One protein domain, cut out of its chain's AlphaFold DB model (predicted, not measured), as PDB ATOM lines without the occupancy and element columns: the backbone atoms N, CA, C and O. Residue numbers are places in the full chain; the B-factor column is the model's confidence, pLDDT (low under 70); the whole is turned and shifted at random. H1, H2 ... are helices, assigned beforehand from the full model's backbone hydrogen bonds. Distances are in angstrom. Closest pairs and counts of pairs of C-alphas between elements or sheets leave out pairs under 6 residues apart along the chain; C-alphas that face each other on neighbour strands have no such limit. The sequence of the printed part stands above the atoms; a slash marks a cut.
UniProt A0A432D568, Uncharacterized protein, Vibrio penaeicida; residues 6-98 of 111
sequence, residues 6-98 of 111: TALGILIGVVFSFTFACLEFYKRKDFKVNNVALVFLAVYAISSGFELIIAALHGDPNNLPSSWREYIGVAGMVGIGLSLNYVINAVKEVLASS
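Overview. This is residues 6 to 98 of the 111 residues of an uncharacterized protein of Vibrio penaeicida (UniProt A0A432D568). The longest helix, H3, sticks out as an arm from a helical hairpin of H1 and H2: it begins beside residues 45 to 52 of H2 and splays away from it as an open V, its residues 79 to 96 standing free. H1 and H2 pack side by side, and the three helices fold back and forth as a loose zigzag. The printed part has 93 residues with three named helices, H1, H2 and H3 in chain order, and no named strand; the class is all helix. The whole is loose, with a radius of gyration of the C-alphas of 17.3 A, and spans 54 by 37 by 17 A, only just flat.

Along the chain. H3, residues 68 to 96, measures 42.0 A from first to last C-alpha and ends at C-alpha 96 (85.803, 220.213, 119.623). H2, residues 33 to 58, measures 38.1 A and begins at C-alpha 33 (101.853, 200.376, 124.078). H1, residues 6 to 28, measures 31.8 A and begins at C-alpha 6 (118.649, 201.208, 139.161).

Arrangement. H3 and H2 form a helical hairpin and only just touch, with 3 pairs of C-alphas within 8 A. H3 touches H2 with residues 68 to 75 alone, and H2 touches H3 with residues 45 to 52 alone; the closest C-alphas of the two helices, those of Tyr 71 and Ser 48, are 6.6 A apart. The two helices run opposite ways at a steep tilt of 45 degrees. H2 touches H1 with residues 36 to 48 alone, closest at the C-alphas of Phe 40 and Gly 13, 4.9 A apart. This helical hairpin has a shallow tilt of 32 degrees, opposite ways. H1 and H3 are only just apart, their closest C-alphas at 8.4 A. Every O i to N i+4 pair is within hydrogen-bond range in H1 and H3, and 21 of 22 in H2.

Size, cuts and confidence. The C-alphas of Asn 62 and Ser 98, the two farthest apart, are 54.9 A from each other. The printed part has no cut; the link H1 to H2 is tight and H2 to H3 short. The mean pLDDT of the printed part is 80.5, with residues 6, 30 to 31, 61 and 97 to 98 under 70.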
ATOM      1  N   THR A   6     119.225 200.755 140.430       69.69
ATOM      2  CA  THR A   6     118.649 201.208 139.161       69.69
ATOM      3  C   THR A   6     118.478 200.067 138.161       69.69
ATOM      4  O   THR A   6     117.404 199.881 137.589       69.69
ATOM      5  N   ALA A   7     119.523 199.259 137.969       75.81
ATOM      6  CA  ALA A   7     119.499 198.121 137.059       75.81
ATOM      7  C   ALA A   7     118.516 197.047 137.541       75.81
ATOM      8  O   ALA A   7     117.817 196.443 136.728       75.81
ATOM      9  N   LEU A   8     118.417 196.851 138.860       80.38
ATOM     10  CA  LEU A   8     117.442 195.944 139.461       80.38
ATOM     11  C   LEU A   8     116.002 196.439 139.237       80.38
ATOM     12  O   LEU A   8     115.151 195.664 138.802       80.38
ATOM     13  N   GLY A   9     115.741 197.730 139.459       77.12
ATOM     14  CA  GLY A   9     114.436 198.348 139.217       77.12
ATOM     15  C   GLY A   9     114.005 198.265 137.749       77.12
ATOM     16  O   GLY A   9     112.857 197.922 137.460       77.12
ATOM     17  N   ILE A  10     114.933 198.495 136.812       81.56
ATOM     18  CA  ILE A  10     114.692 198.323 135.371       81.56
ATOM     19  C   ILE A  10     114.385 196.860 135.048       81.56
ATOM     20  O   ILE A  10     113.406 196.587 134.356       81.56
ATOM     21  N   LEU A  11     115.181 195.913 135.558       86.00
ATOM     22  CA  LEU A  11     114.984 194.482 135.316       86.00
ATOM     23  C   LEU A  11     113.590 194.031 135.773       86.00
ATOM     24  O   LEU A  11     112.859 193.400 135.009       86.00
ATOM     25  N   ILE A  12     113.203 194.394 136.998       85.50
ATOM     26  CA  ILE A  12     111.889 194.067 137.561       85.50
ATOM     27  C   ILE A  12     110.783 194.735 136.734       85.50
ATOM     28  O   ILE A  12     109.824 194.067 136.345       85.50
ATOM     29  N   GLY A  13     110.937 196.017 136.390       84.25
ATOM     30  CA  GLY A  13     109.994 196.743 135.538       84.25
ATOM     31  C   GLY A  13     109.775 196.064 134.186       84.25
ATOM     32  O   GLY A  13     108.631 195.872 133.773       84.25
ATOM     33  N   VAL A  14     110.849 195.634 133.516       87.62
ATOM     34  CA  VAL A  14     110.774 194.919 132.232       87.62
ATOM     35  C   VAL A  14     110.020 193.600 132.379       87.62
ATOM     36  O   VAL A  14     109.149 193.312 131.560       87.62
ATOM     37  N   VAL A  15     110.292 192.813 133.426       90.06
ATOM     38  CA  VAL A  15     109.609 191.527 133.661       90.06
ATOM     39  C   VAL A  15     108.107 191.725 133.878       90.06
ATOM     40  O   VAL A  15     107.294 191.014 133.276       90.06
ATOM     41  N   PHE A  16     107.713 192.706 134.691       86.31
ATOM     42  CA  PHE A  16     106.300 192.995 134.944       86.31
ATOM     43  C   PHE A  16     105.588 193.545 133.707       86.31
ATOM     44  O   PHE A  16     104.492 193.085 133.384       86.31
ATOM     45  N   SER A  17     106.213 194.462 132.969       86.56
ATOM     46  CA  SER A  17     105.653 194.973 131.715       86.56
ATOM     47  C   SER A  17     105.542 193.904 130.645       86.56
ATOM     48  O   SER A  17     104.539 193.868 129.939       86.56
ATOM     49  N   PHE A  18     106.521 193.007 130.540       87.31
ATOM     50  CA  PHE A  18     106.459 191.878 129.621       87.31
ATOM     51  C   PHE A  18     105.317 190.928 129.989       87.31
ATOM     52  O   PHE A  18     104.514 190.556 129.136       87.31
ATOM     53  N   THR A  19     105.175 190.605 131.276       87.75
ATOM     54  CA  THR A  19     104.074 189.767 131.772       87.75
ATOM     55  C   THR A  19     102.716 190.406 131.475       87.75
ATOM     56  O   THR A  19     101.808 189.741 130.970       87.75
ATOM     57  N   PHE A  20     102.580 191.709 131.726       86.31
ATOM     58  CA  PHE A  20     101.366 192.461 131.424       86.31
ATOM     59  C   PHE A  20     101.074 192.508 129.919       86.31
ATOM     60  O   PHE A  20      99.947 192.240 129.512       86.31
ATOM     61  N   ALA A  21     102.086 192.764 129.090       84.56
ATOM     62  CA  ALA A  21     101.983 192.751 127.635       84.56
ATOM     63  C   ALA A  21     101.504 191.389 127.103       84.56
ATOM     64  O   ALA A  21     100.590 191.338 126.280       84.56
ATOM     65  N   CYS A  22     102.062 190.281 127.604       85.62
ATOM     66  CA  CYS A  22     101.618 188.933 127.250       85.62
ATOM     67  C   CYS A  22     100.161 188.677 127.662       85.62
ATOM     68  O   CYS A  22      99.391 188.122 126.878       85.62
ATOM     69  N   LEU A  23      99.762 189.103 128.865       86.19
ATOM     70  CA  LEU A  23      98.383 188.971 129.346       86.19
ATOM     71  C   LEU A  23      97.396 189.812 128.526       86.19
ATOM     72  O   LEU A  23      96.315 189.331 128.180       86.19
ATOM     73  N   GLU A  24      97.752 191.055 128.202       82.81
ATOM     74  CA  GLU A  24      96.915 191.960 127.411       82.81
ATOM     75  C   GLU A  24      96.766 191.445 125.974       82.81
ATOM     76  O   GLU A  24      95.645 191.373 125.461       82.81
ATOM     77  N   PHE A  25      97.855 190.957 125.373       80.75
ATOM     78  CA  PHE A  25      97.832 190.317 124.060       80.75
ATOM     79  C   PHE A  25      96.949 189.064 124.046       80.75
ATOM     80  O   PHE A  25      96.094 188.925 123.170       80.75
ATOM     81  N   TYR A  26      97.093 188.181 125.041       82.69
ATOM     82  CA  TYR A  26      96.307 186.948 125.123       82.69
ATOM     83  C   TYR A  26      94.809 187.220 125.320       82.69
ATOM     84  O   TYR A  26      93.968 186.524 124.753       82.69
ATOM     85  N   LYS A  27      94.462 188.244 126.110       80.81
ATOM     86  CA  LYS A  27      93.073 188.497 126.518       80.81
ATOM     87  C   LYS A  27      92.316 189.454 125.596       80.81
ATOM     88  O   LYS A  27      91.110 189.287 125.429       80.81
ATOM     89  N   ARG A  28      92.977 190.470 125.033       74.06
ATOM     90  CA  ARG A  28      92.326 191.520 124.226       74.06
ATOM     91  C   ARG A  28      92.722 191.505 122.750       74.06
ATOM     92  O   ARG A  28      91.997 192.103 121.963       74.06
ATOM     93  N   LYS A  29      93.826 190.840 122.369       72.00
ATOM     94  CA  LYS A  29      94.443 190.910 121.021       72.00
ATOM     95  C   LYS A  29      94.700 192.343 120.522       72.00
ATOM     96  O   LYS A  29      94.920 192.553 119.334       72.00
ATOM     97  N   ASP A  30      94.674 193.314 121.426       67.75
ATOM     98  CA  ASP A  30      94.876 194.729 121.160       67.75
ATOM     99  C   ASP A  30      96.060 195.175 122.014       67.75
ATOM    100  O   ASP A  30      96.105 194.896 123.216       67.75
ATOM    101  N   PHE A  31      97.051 195.791 121.375       69.38
ATOM    102  CA  PHE A  31      98.323 196.126 121.999       69.38
ATOM    103  C   PHE A  31      98.411 197.630 122.213       69.38
ATOM    104  O   PHE A  31      98.852 198.391 121.347       69.38
ATOM    105  N   LYS A  32      98.003 198.077 123.400       77.19
ATOM    106  CA  LYS A  32      98.127 199.481 123.784       77.19
ATOM    107  C   LYS A  32      99.476 199.695 124.451       77.19
ATOM    108  O   LYS A  32      99.602 199.591 125.665       77.19
ATOM    109  N   VAL A  33     100.474 200.063 123.643       74.25
ATOM    110  CA  VAL A  33     101.853 200.376 124.078       74.25
ATOM    111  C   VAL A  33     101.875 201.298 125.304       74.25
ATOM    112  O   VAL A  33     102.687 201.121 126.207       74.25
ATOM    113  N   ASN A  34     100.935 202.247 125.372       75.94
ATOM    114  CA  ASN A  34     100.818 203.182 126.485       75.94
ATOM    115  C   ASN A  34     100.543 202.483 127.832       75.94
ATOM    116  O   ASN A  34     101.118 202.861 128.845       75.94
ATOM    117  N   ASN A  35      99.719 201.430 127.853       79.69
ATOM    118  CA  ASN A  35      99.417 200.679 129.077       79.69
ATOM    119  C   ASN A  35     100.650 199.916 129.573       79.69
ATOM    120  O   ASN A  35     100.960 199.935 130.760       79.69
ATOM    121  N   VAL A  36     101.392 199.299 128.652       81.56
ATOM    122  CA  VAL A  36     102.639 198.583 128.960       81.56
ATOM    123  C   VAL A  36     103.702 199.539 129.514       81.56
ATOM    124  O   VAL A  36     104.382 199.210 130.490       81.56
ATOM    125  N   ALA A  37     103.814 200.736 128.925       77.81
ATOM    126  CA  ALA A  37     104.708 201.791 129.395       77.81
ATOM    127  C   ALA A  37     104.306 202.317 130.782       77.81
ATOM    128  O   ALA A  37     105.173 202.526 131.628       77.81
ATOM    129  N   LEU A  38     103.007 202.476 131.054       82.62
ATOM    130  CA  LEU A  38     102.508 202.876 132.373       82.62
ATOM    131  C   LEU A  38     102.807 201.829 133.449       82.62
ATOM    132  O   LEU A  38     103.210 202.196 134.550       82.62
ATOM    133  N   VAL A  39     102.661 200.539 133.134       84.19
ATOM    134  CA  VAL A  39     103.028 199.452 134.056       84.19
ATOM    135  C   VAL A  39     104.528 199.471 134.348       84.19
ATOM    136  O   VAL A  39     104.915 199.360 135.510       84.19
ATOM    137  N   PHE A  40     105.362 199.698 133.326       83.50
ATOM    138  CA  PHE A  40     106.813 199.812 133.499       83.50
ATOM    139  C   PHE A  40     107.147 200.958 134.455       83.50
ATOM    140  O   PHE A  40     107.852 200.772 135.445       83.50
ATOM    141  N   LEU A  41     106.582 202.133 134.173       82.25
ATOM    142  CA  LEU A  41     106.755 203.347 134.962       82.25
ATOM    143  C   LEU A  41     106.290 203.180 136.408       82.25
ATOM    144  O   LEU A  41     106.981 203.637 137.313       82.25
ATOM    145  N   ALA A  42     105.162 202.508 136.637       84.00
ATOM    146  CA  ALA A  42     104.638 202.268 137.977       84.00
ATOM    147  C   ALA A  42     105.579 201.380 138.800       84.00
ATOM    148  O   ALA A  42     105.919 201.718 139.932       84.00
ATOM    149  N   VAL A  43     106.037 200.266 138.224       84.00
ATOM    150  CA  VAL A  43     106.942 199.332 138.908       84.00
ATOM    151  C   VAL A  43     108.303 199.980 139.166       84.00
ATOM    152  O   VAL A  43     108.830 199.882 140.275       84.00
ATOM    153  N   TYR A  44     108.834 200.701 138.177       82.25
ATOM    154  CA  TYR A  44     110.073 201.459 138.320       82.25
ATOM    155  C   TYR A  44     109.971 202.503 139.440       82.25
ATOM    156  O   TYR A  44     110.818 202.523 140.331       82.25
ATOM    157  N   ALA A  45     108.895 203.298 139.454       80.62
ATOM    158  CA  ALA A  45     108.673 204.340 140.453       80.62
ATOM    159  C   ALA A  45     108.547 203.790 141.882       80.62
ATOM    160  O   ALA A  45     109.038 204.422 142.815       80.62
ATOM    161  N   ILE A  46     107.922 202.620 142.064       82.19
ATOM    162  CA  ILE A  46     107.830 201.959 143.376       82.19
ATOM    163  C   ILE A  46     109.225 201.564 143.867       82.19
ATOM    164  O   ILE A  46     109.584 201.880 145.001       82.19
ATOM    165  N   SER A  47     110.016 200.908 143.013       77.19
ATOM    166  CA  SER A  47     111.353 200.434 143.382       77.19
ATOM    167  C   SER A  47     112.289 201.595 143.719       77.19
ATOM    168  O   SER A  47     112.921 201.589 144.772       77.19
ATOM    169  N   SER A  48     112.345 202.619 142.863       72.88
ATOM    170  CA  SER A  48     113.215 203.779 143.083       72.88
ATOM    171  C   SER A  48     112.721 204.677 144.218       72.88
ATOM    172  O   SER A  48     113.511 205.214 144.990       72.88
ATOM    173  N   GLY A  49     111.402 204.851 144.335       77.00
ATOM    174  CA  GLY A  49     110.790 205.698 145.355       77.00
ATOM    175  C   GLY A  49     111.006 205.162 146.768       77.00
ATOM    176  O   GLY A  49     111.209 205.949 147.688       77.00
ATOM    177  N   PHE A  50     111.023 203.840 146.942       79.12
ATOM    178  CA  PHE A  50     111.255 203.218 148.243       79.12
ATOM    179  C   PHE A  50     112.642 203.543 148.815       79.12
ATOM    180  O   PHE A  50     112.742 203.937 149.976       79.12
ATOM    181  N   GLU A  51     113.700 203.465 148.000       74.31
ATOM    182  CA  GLU A  51     115.063 203.819 148.426       74.31
ATOM    183  C   GLU A  51     115.170 205.297 148.829       74.31
ATOM    184  O   GLU A  51     115.757 205.624 149.862       74.31
ATOM    185  N   LEU A  52     114.540 206.189 148.057       76.12
ATOM    186  CA  LEU A  52     114.476 207.624 148.349       76.12
ATOM    187  C   LEU A  52     113.724 207.922 149.655       76.12
ATOM    188  O   LEU A  52     114.178 208.747 150.449       76.12
ATOM    189  N   ILE A  53     112.600 207.243 149.904       80.88
ATOM    190  CA  ILE A  53     111.820 207.397 151.142       80.88
ATOM    191  C   ILE A  53     112.626 206.902 152.346       80.88
ATOM    192  O   ILE A  53     112.673 207.582 153.368       80.88
ATOM    193  N   ILE A  54     113.295 205.751 152.231       78.56
ATOM    194  CA  ILE A  54     114.149 205.231 153.303       78.56
ATOM    195  C   ILE A  54     115.293 206.197 153.605       78.56
ATOM    196  O   ILE A  54     115.541 206.486 154.776       78.56
ATOM    197  N   ALA A  55     115.977 206.715 152.584       75.38
ATOM    198  CA  ALA A  55     117.050 207.687 152.777       75.38
ATOM    199  C   ALA A  55     116.534 208.967 153.464       75.38
ATOM    200  O   ALA A  55     117.164 209.466 154.396       75.38
ATOM    201  N   ALA A  56     115.347 209.449 153.077       78.75
ATOM    202  CA  ALA A  56     114.705 210.599 153.710       78.75
ATOM    203  C   ALA A  56     114.357 210.347 155.189       78.75
ATOM    204  O   ALA A  56     114.551 211.234 156.018       78.75
ATOM    205  N   LEU A  57     113.890 209.142 155.537       82.50
ATOM    206  CA  LEU A  57     113.580 208.760 156.922       82.50
ATOM    207  C   LEU A  57     114.827 208.672 157.811       82.50
ATOM    208  O   LEU A  57     114.746 208.979 158.998       82.50
ATOM    209  N   HIS A  58     115.976 208.286 157.251       81.06
ATOM    210  CA  HIS A  58     117.245 208.273 157.982       81.06
ATOM    211  C   HIS A  58     117.829 209.677 158.196       81.06
ATOM    212  O   HIS A  58     118.729 209.836 159.017       81.06
ATOM    213  N   GLY A  59     117.329 210.695 157.486       73.50
ATOM    214  CA  GLY A  59     117.738 212.091 157.656       73.50
ATOM    215  C   GLY A  59     119.183 212.396 157.247       73.50
ATOM    216  O   GLY A  59     119.644 213.513 157.470       73.50
ATOM    217  N   ASP A  60     119.896 211.436 156.648       73.75
ATOM    218  CA  ASP A  60     121.271 211.606 156.185       73.75
ATOM    219  C   ASP A  60     121.299 211.803 154.659       73.75
ATOM    220  O   ASP A  60     121.133 210.838 153.904       73.75
ATOM    221  N   PRO A  61     121.530 213.034 154.174       66.75
ATOM    222  CA  PRO A  61     121.588 213.323 152.744       66.75
ATOM    223  C   PRO A  61     122.771 212.649 152.029       66.75
ATOM    224  O   PRO A  61     122.778 212.607 150.799       66.75
ATOM    225  N   ASN A  62     123.754 212.100 152.754       72.62
ATOM    226  CA  ASN A  62     124.860 211.344 152.158       72.62
ATOM    227  C   ASN A  62     124.505 209.876 151.872       72.62
ATOM    228  O   ASN A  62     125.229 209.220 151.129       72.62
ATOM    229  N   ASN A  63     123.386 209.374 152.408       72.31
ATOM    230  CA  ASN A  63     122.893 208.010 152.170       72.31
ATOM    231  C   ASN A  63     121.940 207.907 150.969       72.31
ATOM    232  O   ASN A  63     121.204 206.930 150.830       72.31
ATOM    233  N   LEU A  64     121.930 208.909 150.088       72.69
ATOM    234  CA  LEU A  64     121.174 208.823 148.845       72.69
ATOM    235  C   LEU A  64     121.822 207.797 147.894       72.69
ATOM    236  O   LEU A  64     123.048 207.796 147.748       72.69
ATOM    237  N   PRO A  65     121.027 206.967 147.192       71.62
ATOM    238  CA  PRO A  65     121.538 206.081 146.146       71.62
ATOM    239  C   PRO A  65     122.315 206.881 145.102       71.62
ATOM    240  O   PRO A  65     121.883 207.971 144.739       71.62
ATOM    241  N   SER A  66     123.416 206.364 144.556       78.94
ATOM    242  CA  SER A  66     124.246 207.090 143.573       78.94
ATOM    243  C   SER A  66     123.461 207.635 142.368       78.94
ATOM    244  O   SER A  66     123.827 208.667 141.807       78.94
ATOM    245  N   SER A  67     122.356 206.980 142.014       77.62
ATOM    246  CA  SER A  67     121.451 207.314 140.913       77.62
ATOM    247  C   SER A  67     120.233 208.166 141.311       77.62
ATOM    248  O   SER A  67     119.350 208.399 140.487       77.62
ATOM    249  N   TRP A  68     120.161 208.708 142.537       79.38
ATOM    250  CA  TRP A  68     119.001 209.483 143.019       79.38
ATOM    251  C   TRP A  68     118.589 210.639 142.093       79.38
ATOM    252  O   TRP A  68     117.404 210.951 141.949       79.38
ATOM    253  N   ARG A  69     119.570 211.257 141.423       83.12
ATOM    254  CA  ARG A  69     119.353 212.335 140.445       83.12
ATOM    255  C   ARG A  69     118.644 211.843 139.188       83.12
ATOM    256  O   ARG A  69     117.805 212.559 138.649       83.12
ATOM    257  N   GLU A  70     118.967 210.637 138.735       81.50
ATOM    258  CA  GLU A  70     118.355 210.020 137.557       81.50
ATOM    259  C   GLU A  70     116.888 209.693 137.837       81.50
ATOM    260  O   GLU A  70     116.023 210.012 137.023       81.50
ATOM    261  N   TYR A  71     116.583 209.169 139.029       78.38
ATOM    262  CA  TYR A  71     115.206 208.914 139.456       78.38
ATOM    263  C   TYR A  71     114.351 210.182 139.468       78.38
ATOM    264  O   TYR A  71     113.259 210.194 138.896       78.38
ATOM    265  N   ILE A  72     114.855 211.268 140.065       81.38
ATOM    266  CA  ILE A  72     114.143 212.555 140.075       81.38
ATOM    267  C   ILE A  72     114.008 213.118 138.657       81.38
ATOM    268  O   ILE A  72     112.946 213.635 138.311       81.38
ATOM    269  N   GLY A  73     115.037 212.979 137.818       84.88
ATOM    270  CA  GLY A  73     114.983 213.382 136.415       84.88
ATOM    271  C   GLY A  73     113.868 212.668 135.645       84.88
ATOM    272  O   GLY A  73     113.058 213.320 134.986       84.88
ATOM    273  N   VAL A  74     113.770 211.343 135.780       83.25
ATOM    274  CA  VAL A  74     112.709 210.544 135.148       83.25
ATOM    275  C   VAL A  74     111.330 210.920 135.694       83.25
ATOM    276  O   VAL A  74     110.413 211.157 134.906       83.25
ATOM    277  N   ALA A  75     111.177 211.053 137.014       81.62
ATOM    278  CA  ALA A  75     109.917 211.475 137.626       81.62
ATOM    279  C   ALA A  75     109.471 212.865 137.134       81.62
ATOM    280  O   ALA A  75     108.300 213.065 136.804       81.62
ATOM    281  N   GLY A  76     110.413 213.807 137.010       84.06
ATOM    282  CA  GLY A  76     110.169 215.140 136.461       84.06
ATOM    283  C   GLY A  76     109.707 215.101 135.004       84.06
ATOM    284  O   GLY A  76     108.705 215.729 134.667       84.06
ATOM    285  N   MET A  77     110.372 214.316 134.149       86.88
ATOM    286  CA  MET A  77     109.967 214.149 132.745       86.88
ATOM    287  C   MET A  77     108.547 213.594 132.615       86.88
ATOM    288  O   MET A  77     107.761 214.084 131.805       86.88
ATOM    289  N   VAL A  78     108.194 212.605 133.438       82.94
ATOM    290  CA  VAL A  78     106.852 212.003 133.448       82.94
ATOM    291  C   VAL A  78     105.805 213.011 133.913       82.94
ATOM    292  O   VAL A  78     104.767 213.149 133.268       82.94
ATOM    293  N   GLY A  79     106.083 213.758 134.987       82.56
ATOM    294  CA  GLY A  79     105.192 214.806 135.485       82.56
ATOM    295  C   GLY A  79     104.932 215.894 134.440       82.56
ATOM    296  O   GLY A  79     103.780 216.253 134.187       82.56
ATOM    297  N   ILE A  80     105.987 216.356 133.762       86.50
ATOM    298  CA  ILE A  80     105.874 217.324 132.662       86.50
ATOM    299  C   ILE A  80     105.045 216.728 131.518       86.50
ATOM    300  O   ILE A  80     104.083 217.355 131.078       86.50
ATOM    301  N   GLY A  81     105.352 215.506 131.077       84.00
ATOM    302  CA  GLY A  81     104.619 214.836 130.001       84.00
ATOM    303  C   GLY A  81     103.121 214.694 130.292       84.00
ATOM    304  O   GLY A  81     102.293 215.011 129.438       84.00
ATOM    305  N   LEU A  82     102.760 214.281 131.511       82.62
ATOM    306  CA  LEU A  82     101.363 214.163 131.935       82.62
ATOM    307  C   LEU A  82     100.657 215.519 131.983       82.62
ATOM    308  O   LEU A  82      99.522 215.625 131.514       82.62
ATOM    309  N   SER A  83     101.323 216.556 132.493       81.69
ATOM    310  CA  SER A  83     100.749 217.905 132.537       81.69
ATOM    311  C   SER A  83     100.494 218.467 131.133       81.69
ATOM    312  O   SER A  83      99.406 218.974 130.867       81.69
ATOM    313  N   LEU A  84     101.432 218.288 130.196       88.81
ATOM    314  CA  LEU A  84     101.257 218.679 128.795       88.81
ATOM    315  C   LEU A  84     100.119 217.904 128.129       88.81
ATOM    316  O   LEU A  84      99.287 218.500 127.448       88.81
ATOM    317  N   ASN A  85     100.046 216.588 128.349       85.50
ATOM    318  CA  ASN A  85      98.961 215.762 127.823       85.50
ATOM    319  C   ASN A  85      97.590 216.238 128.333       85.50
ATOM    320  O   ASN A  85      96.635 216.314 127.559       85.50
ATOM    321  N   TYR A  86      97.497 216.613 129.611       84.44
ATOM    322  CA  TYR A  86      96.280 217.180 130.184       84.44
ATOM    323  C   TYR A  86      95.893 218.507 129.512       84.44
ATOM    324  O   TYR A  86      94.755 218.655 129.071       84.44
ATOM    325  N   VAL A  87      96.846 219.435 129.354       89.50
ATOM    326  CA  VAL A  87      96.611 220.727 128.682       89.50
ATOM    327  C   VAL A  87      96.144 220.526 127.241       89.50
ATOM    328  O   VAL A  87      95.162 221.136 126.821       89.50
ATOM    329  N   ILE A  88      96.799 219.642 126.484       89.75
ATOM    330  CA  ILE A  88      96.426 219.349 125.095       89.75
ATOM    331  C   ILE A  88      95.002 218.792 125.024       89.75
ATOM    332  O   ILE A  88      94.237 219.199 124.150       89.75
ATOM    333  N   ASN A  89      94.631 217.877 125.921       87.50
ATOM    334  CA  ASN A  89      93.288 217.301 125.932       87.50
ATOM    335  C   ASN A  89      92.223 218.339 126.308       87.50
ATOM    336  O   ASN A  89      91.202 218.403 125.629       87.50
ATOM    337  N   ALA A  90      92.496 219.206 127.285       86.81
ATOM    338  CA  ALA A  90      91.599 220.305 127.638       86.81
ATOM    339  C   ALA A  90      91.392 221.279 126.461       86.81
ATOM    340  O   ALA A  90      90.267 221.659 126.148       86.81
ATOM    341  N   VAL A  91      92.465 221.641 125.747       90.75
ATOM    342  CA  VAL A  91      92.373 222.501 124.554       90.75
ATOM    343  C   VAL A  91      91.589 221.815 123.433       90.75
ATOM    344  O   VAL A  91      90.740 222.446 122.804       90.75
ATOM    345  N   LYS A  92      91.833 220.521 123.190       88.69
ATOM    346  CA  LYS A  92      91.071 219.735 122.208       88.69
ATOM    347  C   LYS A  92      89.584 219.705 122.538       88.69
ATOM    348  O   LYS A  92      88.780 219.853 121.627       88.69
ATOM    349  N   GLU A  93      89.224 219.534 123.804       87.31
ATOM    350  CA  GLU A  93      87.833 219.516 124.256       87.31
ATOM    351  C   GLU A  93      87.142 220.864 124.001       87.31
ATOM    352  O   GLU A  93      86.056 220.901 123.423       87.31
ATOM    353  N   VAL A  94      87.808 221.982 124.309       86.44
ATOM    354  CA  VAL A  94      87.290 223.337 124.032       86.44
ATOM    355  C   VAL A  94      87.112 223.587 122.528       86.44
ATOM    356  O   VAL A  94      86.094 224.139 122.097       86.44
ATOM    357  N   LEU A  95      88.077 223.158 121.710       82.06
ATOM    358  CA  LEU A  95      88.020 223.310 120.253       82.06
ATOM    359  C   LEU A  95      86.958 222.402 119.614       82.06
ATOM    360  O   LEU A  95      86.238 222.841 118.720       82.06
ATOM    361  N   ALA A  96      86.814 221.163 120.092       77.69
ATOM    362  CA  ALA A  96      85.803 220.213 119.623       77.69
ATOM    363  C   ALA A  96      84.376 220.600 120.046       77.69
ATOM    364  O   ALA A  96      83.420 220.251 119.359       77.69
ATOM    365  N   SER A  97      84.233 221.364 121.131       60.50
ATOM    366  CA  SER A  97      82.956 221.933 121.583       60.50
ATOM    367  C   SER A  97      82.517 223.165 120.774       60.50
ATOM    368  O   SER A  97      81.394 223.641 120.932       60.50
ATOM    369  N   SER A  98      83.373 223.682 119.882       53.81
ATOM    370  CA  SER A  98      83.132 224.910 119.105       53.81
ATOM    371  C   SER A  98      82.682 224.761 117.626       53.81
ATOM    372  O   SER A  98      83.026 225.643 116.838       53.81
TER     373      SER A  98